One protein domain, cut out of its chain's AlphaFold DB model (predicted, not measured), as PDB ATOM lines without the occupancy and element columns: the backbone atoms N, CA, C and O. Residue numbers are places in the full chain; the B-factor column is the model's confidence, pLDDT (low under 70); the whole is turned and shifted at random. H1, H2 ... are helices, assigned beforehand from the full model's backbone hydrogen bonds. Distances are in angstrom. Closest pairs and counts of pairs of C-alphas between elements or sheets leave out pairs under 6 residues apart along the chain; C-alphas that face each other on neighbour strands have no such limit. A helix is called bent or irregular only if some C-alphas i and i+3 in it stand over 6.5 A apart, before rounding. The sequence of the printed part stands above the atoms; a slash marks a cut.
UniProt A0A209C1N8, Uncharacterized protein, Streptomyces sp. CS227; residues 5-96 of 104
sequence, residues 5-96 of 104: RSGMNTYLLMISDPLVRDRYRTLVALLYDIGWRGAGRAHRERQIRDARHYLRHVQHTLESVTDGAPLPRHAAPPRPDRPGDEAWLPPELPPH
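Overview. This is residues 5 to 96 of the 104 residues of an uncharacterized protein of Streptomyces sp. CS227 (UniProt A0A209C1N8). A long helical hairpin, H2 and H3 side by side and running opposite ways, forms the core, with the short helix H1 near the first part of H2, running opposite ways to it, and residues 5 to 11 of H1 sticking out. After H3, residues 68 to 96 form a long stretch with no named element, which runs back along the hairpin to its other end and then folds back along H3. The printed part has 92 residues with three named helices in the order H1, H2, H3 and no named strand; the class is all helix, with 55 residues in the helices. The whole is compact, with a radius of gyration of the C-alphas of 13.8 A, and the C-alphas span 40 by 34 by 19 A.

Along the chain. Find C-alpha 5 at (6.269, 5.662, -0.270); there H1 begins, and it runs through residues 5 to 14, 15.1 A from first to last C-alpha. Go on to C-alpha 18 at (-13.432, 10.200, 5.184), where H2 begins; it holds residues 18 to 35 and is 25.5 A long. H3, residues 41 to 67, is the longest helix by residues, 38.1 A from first to last C-alpha, and you will find its end at C-alpha 67, (-17.525, 13.334, -11.620). H3 is irregular, with C-alphas 42 and 45 lying 8.7 A apart, and it has a kink of 38 degrees near residue 48.

Arrangement. Begin with H1, which is close to H2 but not clearly touching: look at the C-alphas of Leu 12 and Arg 21, the closest of the two helices, 6.7 A apart. These helices run opposite ways at a shallow tilt of 27 degrees. H1 and H3 are apart. H2 and H3 touch and form a helical hairpin; their closest C-alphas are those of Arg 23 and Val 58, at 6.3 A. They run opposite ways at a shallow tilt of 23 degrees, with their centres 9.6 A apart. In the backbone, every O i to N i+4 pair of H2 is within hydrogen-bond range, against 4 of 6 in H1 and 21 of 23 in H3.

Size, cuts and confidence. Measure from Ala 42 to Gly 68 and you have the two C-alphas farthest apart, at 40.8 A. The printed part has no cut. The links from H1 to H2 and from H2 to H3 are tight, with 3 and 5 residues. The mean pLDDT of the printed part is 81.4; look for values under 70 at residues 5 to 14, 38, 40, 94 and 95, and note that H1 has a mean of 49.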
ATOM      1  N   ARG A   5       7.087   5.731  -1.495       44.59
ATOM      2  CA  ARG A   5       6.269   5.662  -0.270       44.59
ATOM      3  C   ARG A   5       5.881   7.029   0.304       44.59
ATOM      4  O   ARG A   5       4.839   7.135   0.939       44.59
ATOM      5  N   SER A   6       6.690   8.067   0.085       43.56
ATOM      6  CA  SER A   6       6.380   9.423   0.549       43.56
ATOM      7  C   SER A   6       5.331  10.106  -0.330       43.56
ATOM      8  O   SER A   6       4.580  10.924   0.181       43.56
ATOM      9  N   GLY A   7       5.254   9.762  -1.622       41.34
ATOM     10  CA  GLY A   7       4.237  10.298  -2.532       41.34
ATOM     11  C   GLY A   7       2.841   9.771  -2.198       41.34
ATOM     12  O   GLY A   7       1.927  10.558  -1.978       41.34
ATOM     13  N   MET A   8       2.690   8.448  -2.061       45.47
ATOM     14  CA  MET A   8       1.408   7.805  -1.719       45.47
ATOM     15  C   MET A   8       0.798   8.307  -0.401       45.47
ATOM     16  O   MET A   8      -0.418   8.454  -0.310       45.47
ATOM     17  N   ASN A   9       1.624   8.584   0.613       47.53
ATOM     18  CA  ASN A   9       1.141   9.070   1.909       47.53
ATOM     19  C   ASN A   9       0.551  10.492   1.799       47.53
ATOM     20  O   ASN A   9      -0.500  10.777   2.366       47.53
ATOM     21  N   THR A  10       1.161  11.361   0.985       44.66
ATOM     22  CA  THR A  10       0.659  12.721   0.743       44.66
ATOM     23  C   THR A  10      -0.654  12.727  -0.047       44.66
ATOM     24  O   THR A  10      -1.565  13.470   0.311       44.66
ATOM     25  N   TYR A  11      -0.813  11.869  -1.063       53.38
ATOM     26  CA  TYR A  11      -2.064  11.790  -1.839       53.38
ATOM     27  C   TYR A  11      -3.250  11.274  -1.011       53.38
ATOM     28  O   TYR A  11      -4.371  11.748  -1.178       53.38
ATOM     29  N   LEU A  12      -3.007  10.369  -0.061       52.59
ATOM     30  CA  LEU A  12      -4.032   9.887   0.869       52.59
ATOM     31  C   LEU A  12      -4.595  10.988   1.781       52.59
ATOM     32  O   LEU A  12      -5.783  10.977   2.105       52.59
ATOM     33  N   LEU A  13      -3.747  11.934   2.193       51.56
ATOM     34  CA  LEU A  13      -4.151  13.087   3.002       51.56
ATOM     35  C   LEU A  13      -4.944  14.124   2.189       51.56
ATOM     36  O   LEU A  13      -5.676  14.909   2.785       51.56
ATOM     37  N   MET A  14      -4.848  14.099   0.854       62.88
ATOM     38  CA  MET A  14      -5.643  14.952  -0.040       62.88
ATOM     39  C   MET A  14      -7.054  14.416  -0.308       62.88
ATOM     40  O   MET A  14      -7.897  15.161  -0.802       62.88
ATOM     41  N   ILE A  15      -7.348  13.155   0.030       71.44
ATOM     42  CA  ILE A  15      -8.722  12.646  -0.010       71.44
ATOM     43  C   ILE A  15      -9.465  13.231   1.191       71.44
ATOM     44  O   ILE A  15      -9.344  12.725   2.311       71.44
ATOM     45  N   SER A  16     -10.192  14.325   0.973       76.50
ATOM     46  CA  SER A  16     -10.939  15.047   2.012       76.50
ATOM     47  C   SER A  16     -12.080  14.216   2.595       76.50
ATOM     48  O   SER A  16     -12.347  14.297   3.793       76.50
ATOM     49  N   ASP A  17     -12.724  13.401   1.757       84.75
ATOM     50  CA  ASP A  17     -13.852  12.571   2.161       84.75
ATOM     51  C   ASP A  17     -13.379  11.378   3.024       84.75
ATOM     52  O   ASP A  17     -12.554  10.566   2.577       84.75
ATOM     53  N   PRO A  18     -13.872  11.245   4.271       87.00
ATOM     54  CA  PRO A  18     -13.432  10.200   5.184       87.00
ATOM     55  C   PRO A  18     -13.811   8.790   4.713       87.00
ATOM     56  O   PRO A  18     -13.047   7.858   4.966       87.00
ATOM     57  N   LEU A  19     -14.933   8.618   4.006       88.31
ATOM     58  CA  LEU A  19     -15.367   7.321   3.480       88.31
ATOM     59  C   LEU A  19     -14.474   6.876   2.323       88.31
ATOM     60  O   LEU A  19     -14.062   5.719   2.261       88.31
ATOM     61  N   VAL A  20     -14.135   7.799   1.422       89.56
ATOM     62  CA  VAL A  20     -13.230   7.517   0.297       89.56
ATOM     63  C   VAL A  20     -11.837   7.152   0.818       89.56
ATOM     64  O   VAL A  20     -11.218   6.190   0.357       89.56
ATOM     65  N   ARG A  21     -11.361   7.874   1.842       89.50
ATOM     66  CA  ARG A  21     -10.079   7.593   2.498       89.50
ATOM     67  C   ARG A  21     -10.071   6.228   3.183       89.50
ATOM     68  O   ARG A  21      -9.063   5.524   3.105       89.50
ATOM     69  N   ASP A  22     -11.162   5.859   3.852       90.38
ATOM     70  CA  ASP A  22     -11.307   4.555   4.502       90.38
ATOM     71  C   ASP A  22     -11.236   3.415   3.479       90.38
ATOM     72  O   ASP A  22     -10.376   2.546   3.599       90.38
ATOM     73  N   ARG A  23     -12.003   3.498   2.383       91.50
ATOM     74  CA  ARG A  23     -11.975   2.499   1.295       91.50
ATOM     75  C   ARG A  23     -10.571   2.289   0.724       91.50
ATOM     76  O   ARG A  23     -10.141   1.152   0.528       91.50
ATOM     77  N   TYR A  24      -9.820   3.368   0.501       89.81
ATOM     78  CA  TYR A  24      -8.432   3.253   0.048       89.81
ATOM     79  C   TYR A  24      -7.539   2.575   1.097       89.81
ATOM     80  O   TYR A  24      -6.746   1.692   0.765       89.81
ATOM     81  N   ARG A  25      -7.657   2.959   2.375       91.19
ATOM     82  CA  ARG A  25      -6.895   2.331   3.468       91.19
ATOM     83  C   ARG A  25      -7.179   0.838   3.567       91.19
ATOM     84  O   ARG A  25      -6.242   0.055   3.721       91.19
ATOM     85  N   THR A  26      -8.438   0.448   3.426       92.94
ATOM     86  CA  THR A  26      -8.858  -0.950   3.426       92.94
ATOM     87  C   THR A  26      -8.259  -1.727   2.260       92.94
ATOM     88  O   THR A  26      -7.768  -2.833   2.468       92.94
ATOM     89  N   LEU A  27      -8.209  -1.147   1.054       92.25
ATOM     90  CA  LEU A  27      -7.552  -1.774  -0.097       92.25
ATOM     91  C   LEU A  27      -6.062  -2.020   0.174       92.25
ATOM     92  O   LEU A  27      -5.557  -3.111  -0.085       92.25
ATOM     93  N   VAL A  28      -5.360  -1.027   0.723       91.12
ATOM     94  CA  VAL A  28      -3.935  -1.168   1.062       91.12
ATOM     95  C   VAL A  28      -3.726  -2.263   2.111       91.12
ATOM     96  O   VAL A  28      -2.821  -3.083   1.956       91.12
ATOM     97  N   ALA A  29      -4.568  -2.310   3.147       90.69
ATOM     98  CA  ALA A  29      -4.513  -3.353   4.169       90.69
ATOM     99  C   ALA A  29      -4.762  -4.749   3.572       90.69
ATOM    100  O   ALA A  29      -3.989  -5.670   3.827       90.69
ATOM    101  N   LEU A  30      -5.768  -4.883   2.705       90.50
ATOM    102  CA  LEU A  30      -6.103  -6.130   2.021       90.50
ATOM    103  C   LEU A  30      -4.931  -6.654   1.177       90.50
ATOM    104  O   LEU A  30      -4.553  -7.821   1.285       90.50
ATOM    105  N   LEU A  31      -4.319  -5.788   0.365       88.62
ATOM    106  CA  LEU A  31      -3.160  -6.150  -0.457       88.62
ATOM    107  C   LEU A  31      -1.945  -6.526   0.397       88.62
ATOM    108  O   LEU A  31      -1.207  -7.449   0.049       88.62
ATOM    109  N   TYR A  32      -1.743  -5.840   1.525       87.25
ATOM    110  CA  TYR A  32      -0.686  -6.173   2.474       87.25
ATOM    111  C   TYR A  32      -0.910  -7.548   3.123       87.25
ATOM    112  O   TYR A  32       0.020  -8.351   3.196       87.25
ATOM    113  N   ASP A  33      -2.134  -7.864   3.539       86.75
ATOM    114  CA  ASP A  33      -2.442  -9.138   4.192       86.75
ATOM    115  C   ASP A  33      -2.323 -10.331   3.226       86.75
ATOM    116  O   ASP A  33      -1.734 -11.359   3.579       86.75
ATOM    117  N   ILE A  34      -2.783 -10.174   1.980       85.00
ATOM    118  CA  ILE A  34      -2.679 -11.204   0.929       85.00
ATOM    119  C   ILE A  34      -1.230 -11.365   0.440       85.00
ATOM    120  O   ILE A  34      -0.738 -12.482   0.241       85.00
ATOM    121  N   GLY A  35      -0.539 -10.248   0.204       81.31
ATOM    122  CA  GLY A  35       0.788 -10.228  -0.403       81.31
ATOM    123  C   GLY A  35       1.912 -10.539   0.581       81.31
ATOM    124  O   GLY A  35       2.763 -11.378   0.290       81.31
ATOM    125  N   TRP A  36       1.921  -9.866   1.733       74.56
ATOM    126  CA  TRP A  36       3.028  -9.908   2.690       74.56
ATOM    127  C   TRP A  36       2.818 -10.936   3.797       74.56
ATOM    128  O   TRP A  36       3.699 -11.756   4.047       74.56
ATOM    129  N   ARG A  37       1.654 -10.924   4.459       70.88
ATOM    130  CA  ARG A  37       1.388 -11.870   5.559       70.88
ATOM    131  C   ARG A  37       1.063 -13.278   5.076       70.88
ATOM    132  O   ARG A  37       1.158 -14.218   5.859       70.88
ATOM    133  N   GLY A  38       0.706 -13.436   3.801       69.12
ATOM    134  CA  GLY A  38       0.304 -14.726   3.250       69.12
ATOM    135  C   GLY A  38      -0.920 -15.302   3.964       69.12
ATOM    136  O   GLY A  38      -1.023 -16.523   4.084       69.12
ATOM    137  N   ALA A  39      -1.810 -14.432   4.455       70.25
ATOM    138  CA  ALA A  39      -3.085 -14.835   5.035       70.25
ATOM    139  C   ALA A  39      -3.829 -15.737   4.038       70.25
ATOM    140  O   ALA A  39      -3.747 -15.508   2.833       70.25
ATOM    141  N   GLY A  40      -4.497 -16.791   4.509       64.56
ATOM    142  CA  GLY A  40      -5.282 -17.727   3.693       64.56
ATOM    143  C   GLY A  40      -4.631 -18.292   2.413       64.56
ATOM    144  O   GLY A  40      -5.326 -18.420   1.408       64.56
ATOM    145  N   ARG A  41      -3.342 -18.694   2.429       71.56
ATOM    146  CA  ARG A  41      -2.656 -19.332   1.269       71.56
ATOM    147  C   ARG A  41      -3.454 -20.449   0.586       71.56
ATOM    148  O   ARG A  41      -3.314 -20.618  -0.621       71.56
ATOM    149  N   ALA A  42      -4.276 -21.183   1.338       80.44
ATOM    150  CA  ALA A  42      -5.143 -22.240   0.814       80.44
ATOM    151  C   ALA A  42      -6.161 -21.741  -0.232       80.44
ATOM    152  O   ALA A  42      -6.637 -22.530  -1.036       80.44
ATOM    153  N   HIS A  43      -6.454 -20.438  -0.262       85.12
ATOM    154  CA  HIS A  43      -7.458 -19.830  -1.134       85.12
ATOM    155  C   HIS A  43      -6.895 -18.654  -1.942       85.12
ATOM    156  O   HIS A  43      -7.574 -17.653  -2.185       85.12
ATOM    157  N   ARG A  44      -5.623 -18.750  -2.343       85.00
ATOM    158  CA  ARG A  44      -4.892 -17.642  -2.972       85.00
ATOM    159  C   ARG A  44      -5.573 -17.089  -4.226       85.00
ATOM    160  O   ARG A  44      -5.596 -15.877  -4.415       85.00
ATOM    161  N   GLU A  45      -6.167 -17.939  -5.056       86.94
ATOM    162  CA  GLU A  45      -6.883 -17.507  -6.266       86.94
ATOM    163  C   GLU A  45      -8.124 -16.673  -5.939       86.94
ATOM    164  O   GLU A  45      -8.329 -15.599  -6.509       86.94
ATOM    165  N   ARG A  46      -8.932 -17.117  -4.967       90.44
ATOM    166  CA  ARG A  46     -10.062 -16.332  -4.454       90.44
ATOM    167  C   ARG A  46      -9.585 -14.994  -3.907       90.44
ATOM    168  O   ARG A  46     -10.172 -13.976  -4.231       90.44
ATOM    169  N   GLN A  47      -8.512 -14.971  -3.125       89.56
ATOM    170  CA  GLN A  47      -7.979 -13.730  -2.558       89.56
ATOM    171  C   GLN A  47      -7.515 -12.736  -3.627       89.56
ATOM    172  O   GLN A  47      -7.741 -11.536  -3.492       89.56
ATOM    173  N   ILE A  48      -6.901 -13.222  -4.708       87.94
ATOM    174  CA  ILE A  48      -6.535 -12.381  -5.854       87.94
ATOM    175  C   ILE A  48      -7.793 -11.783  -6.498       87.94
ATOM    176  O   ILE A  48      -7.809 -10.589  -6.804       87.94
ATOM    177  N   ARG A  49      -8.857 -12.580  -6.667       89.94
ATOM    178  CA  ARG A  49     -10.149 -12.092  -7.179       89.94
ATOM    179  C   ARG A  49     -10.802 -11.086  -6.225       89.94
ATOM    180  O   ARG A  49     -11.200 -10.018  -6.675       89.94
ATOM    181  N   ASP A  50     -10.809 -11.359  -4.921       91.56
ATOM    182  CA  ASP A  50     -11.300 -10.450  -3.877       91.56
ATOM    183  C   ASP A  50     -10.584  -9.094  -3.945       91.56
ATOM    184  O   ASP A  50     -11.226  -8.044  -3.964       91.56
ATOM    185  N   ALA A  51      -9.250  -9.105  -4.039       90.56
ATOM    186  CA  ALA A  51      -8.452  -7.892  -4.164       90.56
ATOM    187  C   ALA A  51      -8.747  -7.130  -5.462       90.56
ATOM    188  O   ALA A  51      -8.859  -5.905  -5.437       90.56
ATOM    189  N   ARG A  52      -8.910  -7.838  -6.589       89.56
ATOM    190  CA  ARG A  52      -9.264  -7.231  -7.881       89.56
ATOM    191  C   ARG A  52     -10.634  -6.556  -7.822       89.56
ATOM    192  O   ARG A  52     -10.770  -5.409  -8.240       89.56
ATOM    193  N   HIS A  53     -11.640  -7.238  -7.285       91.25
ATOM    194  CA  HIS A  53     -12.988  -6.690  -7.162       91.25
ATOM    195  C   HIS A  53     -13.047  -5.527  -6.165       91.25
ATOM    196  O   HIS A  53     -13.733  -4.537  -6.416       91.25
ATOM    197  N   TYR A  54     -12.289  -5.589  -5.068       92.38
ATOM    198  CA  TYR A  54     -12.220  -4.473  -4.126       92.38
ATOM    199  C   TYR A  54     -11.482  -3.261  -4.716       92.38
ATOM    200  O   TYR A  54     -11.920  -2.128  -4.527       92.38
ATOM    201  N   LEU A  55     -10.418  -3.478  -5.497       90.50
ATOM    202  CA  LEU A  55      -9.745  -2.415  -6.251       90.50
ATOM    203  C   LEU A  55     -10.720  -1.696  -7.190       90.50
ATOM    204  O   LEU A  55     -10.744  -0.468  -7.203       90.50
ATOM    205  N   ARG A  56     -11.559  -2.445  -7.911       88.75
ATOM    206  CA  ARG A  56     -12.638  -1.874  -8.730       88.75
ATOM    207  C   ARG A  56     -13.575  -1.019  -7.900       88.75
ATOM    208  O   ARG A  56     -13.795   0.142  -8.211       88.75
ATOM    209  N   HIS A  57     -14.074  -1.537  -6.784       91.06
ATOM    210  CA  HIS A  57     -14.943  -0.751  -5.909       91.06
ATOM    211  C   HIS A  57     -14.311   0.594  -5.487       91.06
ATOM    212  O   HIS A  57     -14.986   1.628  -5.467       91.06
ATOM    213  N   VAL A  58     -13.004   0.601  -5.207       90.44
ATOM    214  CA  VAL A  58     -12.252   1.832  -4.922       90.44
ATOM    215  C   VAL A  58     -12.145   2.731  -6.154       90.44
ATOM    216  O   VAL A  58     -12.393   3.925  -6.030       90.44
ATOM    217  N   GLN A  59     -11.833   2.190  -7.334       88.25
ATOM    218  CA  GLN A  59     -11.810   2.959  -8.583       88.25
ATOM    219  C   GLN A  59     -13.157   3.655  -8.839       88.25
ATOM    220  O   GLN A  59     -13.167   4.842  -9.133       88.25
ATOM    221  N   HIS A  60     -14.283   2.980  -8.584       88.56
ATOM    222  CA  HIS A  60     -15.620   3.508  -8.881       88.56
ATOM    223  C   HIS A  60     -15.936   4.636  -7.909       88.56
ATOM    224  O   HIS A  60     -16.483   5.666  -8.274       88.56
ATOM    225  N   THR A  61     -15.497   4.474  -6.659       89.94
ATOM    226  CA  THR A  61     -15.555   5.541  -5.663       89.94
ATOM    227  C   THR A  61     -14.783   6.781  -6.125       89.94
ATOM    228  O   THR A  61     -15.280   7.892  -5.974       89.94
ATOM    229  N   LEU A  62     -13.574   6.614  -6.672       87.00
ATOM    230  CA  LEU A  62     -12.744   7.730  -7.140       87.00
ATOM    231  C   LEU A  62     -13.319   8.402  -8.395       87.00
ATOM    232  O   LEU A  62     -13.250   9.626  -8.506       87.00
ATOM    233  N   GLU A  63     -13.911   7.629  -9.302       85.56
ATOM    234  CA  GLU A  63     -14.659   8.142 -10.455       85.56
ATOM    235  C   GLU A  63     -15.848   8.988  -9.990       85.56
ATOM    236  O   GLU A  63     -15.927  10.156 -10.355       85.56
ATOM    237  N   SER A  64     -16.686   8.486  -9.073       88.12
ATOM    238  CA  SER A  64     -17.809   9.265  -8.530       88.12
ATOM    239  C   SER A  64     -17.364  10.574  -7.874       88.12
ATOM    240  O   SER A  64     -18.023  11.597  -8.039       88.12
ATOM    241  N   VAL A  65     -16.230  10.572  -7.161       86.94
ATOM    242  CA  VAL A  65     -15.649  11.800  -6.588       86.94
ATOM    243  C   VAL A  65     -15.222  12.778  -7.682       86.94
ATOM    244  O   VAL A  65     -15.457  13.976  -7.548       86.94
ATOM    245  N   THR A  66     -14.594  12.277  -8.747       84.50
ATOM    246  CA  THR A  66     -14.112  13.095  -9.871       84.50
ATOM    247  C   THR A  66     -15.277  13.711 -10.645       84.50
ATOM    248  O   THR A  66     -15.229  14.890 -10.986       84.50
ATOM    249  N   ASP A  67     -16.346  12.940 -10.845       85.31
ATOM    250  CA  ASP A  67     -17.525  13.334 -11.620       85.31
ATOM    251  C   ASP A  67     -18.566  14.112 -10.792       85.31
ATOM    252  O   ASP A  67     -19.570  14.581 -11.330       85.31
ATOM    253  N   GLY A  68     -18.366  14.243  -9.474       85.56
ATOM    254  CA  GLY A  68     -19.353  14.835  -8.562       85.56
ATOM    255  C   GLY A  68     -20.637  14.003  -8.423       85.56
ATOM    256  O   GLY A  68     -21.684  14.537  -8.050       85.56
ATOM    257  N   ALA A  69     -20.573  12.708  -8.734       88.25
ATOM    258  CA  ALA A  69     -21.686  11.774  -8.641       88.25
ATOM    259  C   ALA A  69     -21.837  11.205  -7.213       88.25
ATOM    260  O   ALA A  69     -20.891  11.235  -6.417       88.25
ATOM    261  N   PRO A  70     -23.010  10.643  -6.860       90.06
ATOM    262  CA  PRO A  70     -23.176   9.921  -5.603       90.06
ATOM    263  C   PRO A  70     -22.162   8.782  -5.471       90.06
ATOM    264  O   PRO A  70     -21.931   8.034  -6.420       90.06
ATOM    265  N   LEU A  71     -21.582   8.625  -4.278       89.62
ATOM    266  CA  LEU A  71     -20.655   7.528  -4.009       89.62
ATOM    267  C   LEU A  71     -21.374   6.173  -4.111       89.62
ATOM    268  O   LEU A  71     -22.510   6.058  -3.636       89.62
ATOM    269  N   PRO A  72     -20.698   5.123  -4.612       88.69
ATOM    270  CA  PRO A  72     -21.284   3.795  -4.654       88.69
ATOM    271  C   PRO A  72     -21.589   3.298  -3.246       88.69
ATOM    272  O   PRO A  72     -20.897   3.669  -2.282       88.69
ATOM    273  N   ARG A  73     -22.606   2.438  -3.127       89.56
ATOM    274  CA  ARG A  73     -23.054   1.905  -1.831       89.56
ATOM    275  C   ARG A  73     -21.893   1.322  -1.031       89.56
ATOM    276  O   ARG A  73     -21.002   0.666  -1.570       89.56
ATOM    277  N   HIS A  74     -21.915   1.562   0.280       85.62
ATOM    278  CA  HIS A  74     -20.930   0.973   1.180       85.62
ATOM    279  C   HIS A  74     -21.001  -0.556   1.116       85.62
ATOM    280  O   HIS A  74     -22.081  -1.142   1.174       85.62
ATOM    281  N   ALA A  75     -19.831  -1.180   1.035       86.81
ATOM    282  CA  ALA A  75     -19.675  -2.618   0.989       86.81
ATOM    283  C   ALA A  75     -18.656  -3.048   2.042       86.81
ATOM    284  O   ALA A  75     -17.542  -2.516   2.091       86.81
ATOM    285  N   ALA A  76     -19.026  -4.030   2.866       89.56
ATOM    286  CA  ALA A  76     -18.086  -4.624   3.804       89.56
ATOM    287  C   ALA A  76     -16.920  -5.254   3.019       89.56
ATOM    288  O   ALA A  76     -17.175  -5.985   2.057       89.56
ATOM    289  N   PRO A  77     -15.658  -4.990   3.394       89.69
ATOM    290  CA  PRO A  77     -14.512  -5.472   2.637       89.69
ATOM    291  C   PRO A  77     -14.348  -6.993   2.728       89.69
ATOM    292  O   PRO A  77     -14.756  -7.604   3.726       89.69
ATOM    293  N   PRO A  78     -13.706  -7.619   1.725       90.56
ATOM    294  CA  PRO A  78     -13.373  -9.031   1.793       90.56
ATOM    295  C   PRO A  78     -12.436  -9.305   2.970       90.56
ATOM    296  O   PRO A  78     -11.494  -8.559   3.237       90.56
ATOM    297  N   ARG A  79     -12.684 -10.417   3.665       88.94
ATOM    298  CA  ARG A  79     -11.799 -10.919   4.720       88.94
ATOM    299  C   ARG A  79     -10.860 -11.969   4.121       88.94
ATOM    300  O   ARG A  79     -11.375 -12.973   3.625       88.94
ATOM    301  N   PRO A  80      -9.525 -11.796   4.190       84.31
ATOM    302  CA  PRO A  80      -8.569 -12.737   3.599       84.31
ATOM    303  C   PRO A  80      -8.772 -14.189   4.044       84.31
ATOM    304  O   PRO A  80      -8.697 -15.097   3.214       84.31
ATOM    305  N   ASP A  81      -9.087 -14.392   5.324       83.50
ATOM    306  CA  ASP A  81      -9.194 -15.709   5.962       83.50
ATOM    307  C   ASP A  81     -10.619 -16.288   5.967       83.50
ATOM    308  O   ASP A  81     -10.889 -17.267   6.661       83.50
ATOM    309  N   ARG A  82     -11.565 -15.701   5.217       87.44
ATOM    310  CA  ARG A  82     -12.923 -16.264   5.147       87.44
ATOM    311  C   ARG A  82     -12.920 -17.654   4.487       87.44
ATOM    312  O   ARG A  82     -12.128 -17.876   3.563       87.44
ATOM    313  N   PRO A  83     -13.802 -18.573   4.918       82.75
ATOM    314  CA  PRO A  83     -13.974 -19.868   4.264       82.75
ATOM    315  C   PRO A  83     -14.710 -19.740   2.914       82.75
ATOM    316  O   PRO A  83     -15.427 -18.764   2.685       82.75
ATOM    317  N   GLY A  84     -14.556 -20.757   2.055       84.31
ATOM    318  CA  GLY A  84     -15.256 -20.903   0.764       84.31
ATOM    319  C   GLY A  84     -14.561 -20.214  -0.413       84.31
ATOM    320  O   GLY A  84     -13.816 -19.270  -0.209       84.31
ATOM    321  N   ASP A  85     -14.789 -20.659  -1.650       84.69
ATOM    322  CA  ASP A  85     -13.999 -20.223  -2.822       84.69
ATOM    323  C   ASP A  85     -14.658 -19.137  -3.684       84.69
ATOM    324  O   ASP A  85     -14.061 -18.641  -4.643       84.69
ATOM    325  N   GLU A  86     -15.879 -18.735  -3.335       88.19
ATOM    326  CA  GLU A  86     -16.613 -17.675  -4.024       88.19
ATOM    327  C   GLU A  86     -15.913 -16.332  -3.834       88.19
ATOM    328  O   GLU A  86     -15.558 -15.988  -2.708       88.19
ATOM    329  N   ALA A  87     -15.713 -15.566  -4.908       88.19
ATOM    330  CA  ALA A  87     -15.083 -14.251  -4.842       88.19
ATOM    331  C   ALA A  87     -16.041 -13.200  -4.263       88.19
ATOM    332  O   ALA A  87     -17.242 -13.220  -4.503       88.19
ATOM    333  N   TRP A  88     -15.496 -12.250  -3.514       91.94
ATOM    334  CA  TRP A  88     -16.222 -11.081  -3.047       91.94
ATOM    335  C   TRP A  88     -16.591 -10.216  -4.242       91.94
ATOM    336  O   TRP A  88     -15.746  -9.983  -5.105       91.94
ATOM    337  N   LEU A  89     -17.818  -9.711  -4.280       88.12
ATOM    338  CA  LEU A  89     -18.296  -8.813  -5.325       88.12
ATOM    339  C   LEU A  89     -18.790  -7.509  -4.690       88.12
ATOM    340  O   LEU A  89     -19.430  -7.551  -3.634       88.12
ATOM    341  N   PRO A  90     -18.520  -6.347  -5.308       85.56
ATOM    342  CA  PRO A  90     -19.129  -5.109  -4.865       85.56
ATOM    343  C   PRO A  90     -20.645  -5.141  -5.127       85.56
ATOM    344  O   PRO A  90     -21.093  -5.757  -6.094       85.56
ATOM    345  N   PRO A  91     -21.447  -4.432  -4.312       83.12
ATOM    346  CA  PRO A  91     -22.901  -4.354  -4.479       83.12
ATOM    347  C   PRO A  91     -23.309  -3.635  -5.770       83.12
ATOM    348  O   PRO A  91     -24.438  -3.779  -6.232       83.12
ATOM    349  N   GLU A  92     -22.397  -2.838  -6.322       80.50
ATOM    350  CA  GLU A  92     -22.548  -2.095  -7.564       80.50
ATOM    351  C   GLU A  92     -21.273  -2.281  -8.380       80.50
ATOM    352  O   GLU A  92     -20.197  -1.813  -7.993       80.50
ATOM    353  N   LEU A  93     -21.403  -2.984  -9.504       70.19
ATOM    354  CA  LEU A  93     -20.399  -3.030 -10.554       70.19
ATOM    355  C   LEU A  93     -20.859  -2.095 -11.673       70.19
ATOM    356  O   LEU A  93     -21.947  -2.307 -12.217       70.19
ATOM    357  N   PRO A  94     -20.066  -1.071 -12.028       68.50
ATOM    358  CA  PRO A  94     -20.306  -0.318 -13.242       68.50
ATOM    359  C   PRO A  94     -20.426  -1.276 -14.437       68.50
ATOM    360  O   PRO A  94     -19.581  -2.163 -14.583       68.50
ATOM    361  N   PRO A  95     -21.434  -1.115 -15.315       67.94
ATOM    362  CA  PRO A  95     -21.663  -2.032 -16.436       67.94
ATOM    363  C   PRO A  95     -20.448  -2.186 -17.356       67.94
ATOM    364  O   PRO A  95     -20.242  -3.239 -17.951       67.94
ATOM    365  N   HIS A  96     -19.626  -1.139 -17.443       70.50
ATOM    366  CA  HIS A  96     -18.429  -1.086 -18.276       70.50
ATOM    367  C   HIS A  96     -17.231  -1.870 -17.704       70.50
ATOM    368  O   HIS A  96     -16.195  -1.943 -18.354       70.50
TER     369      HIS A  96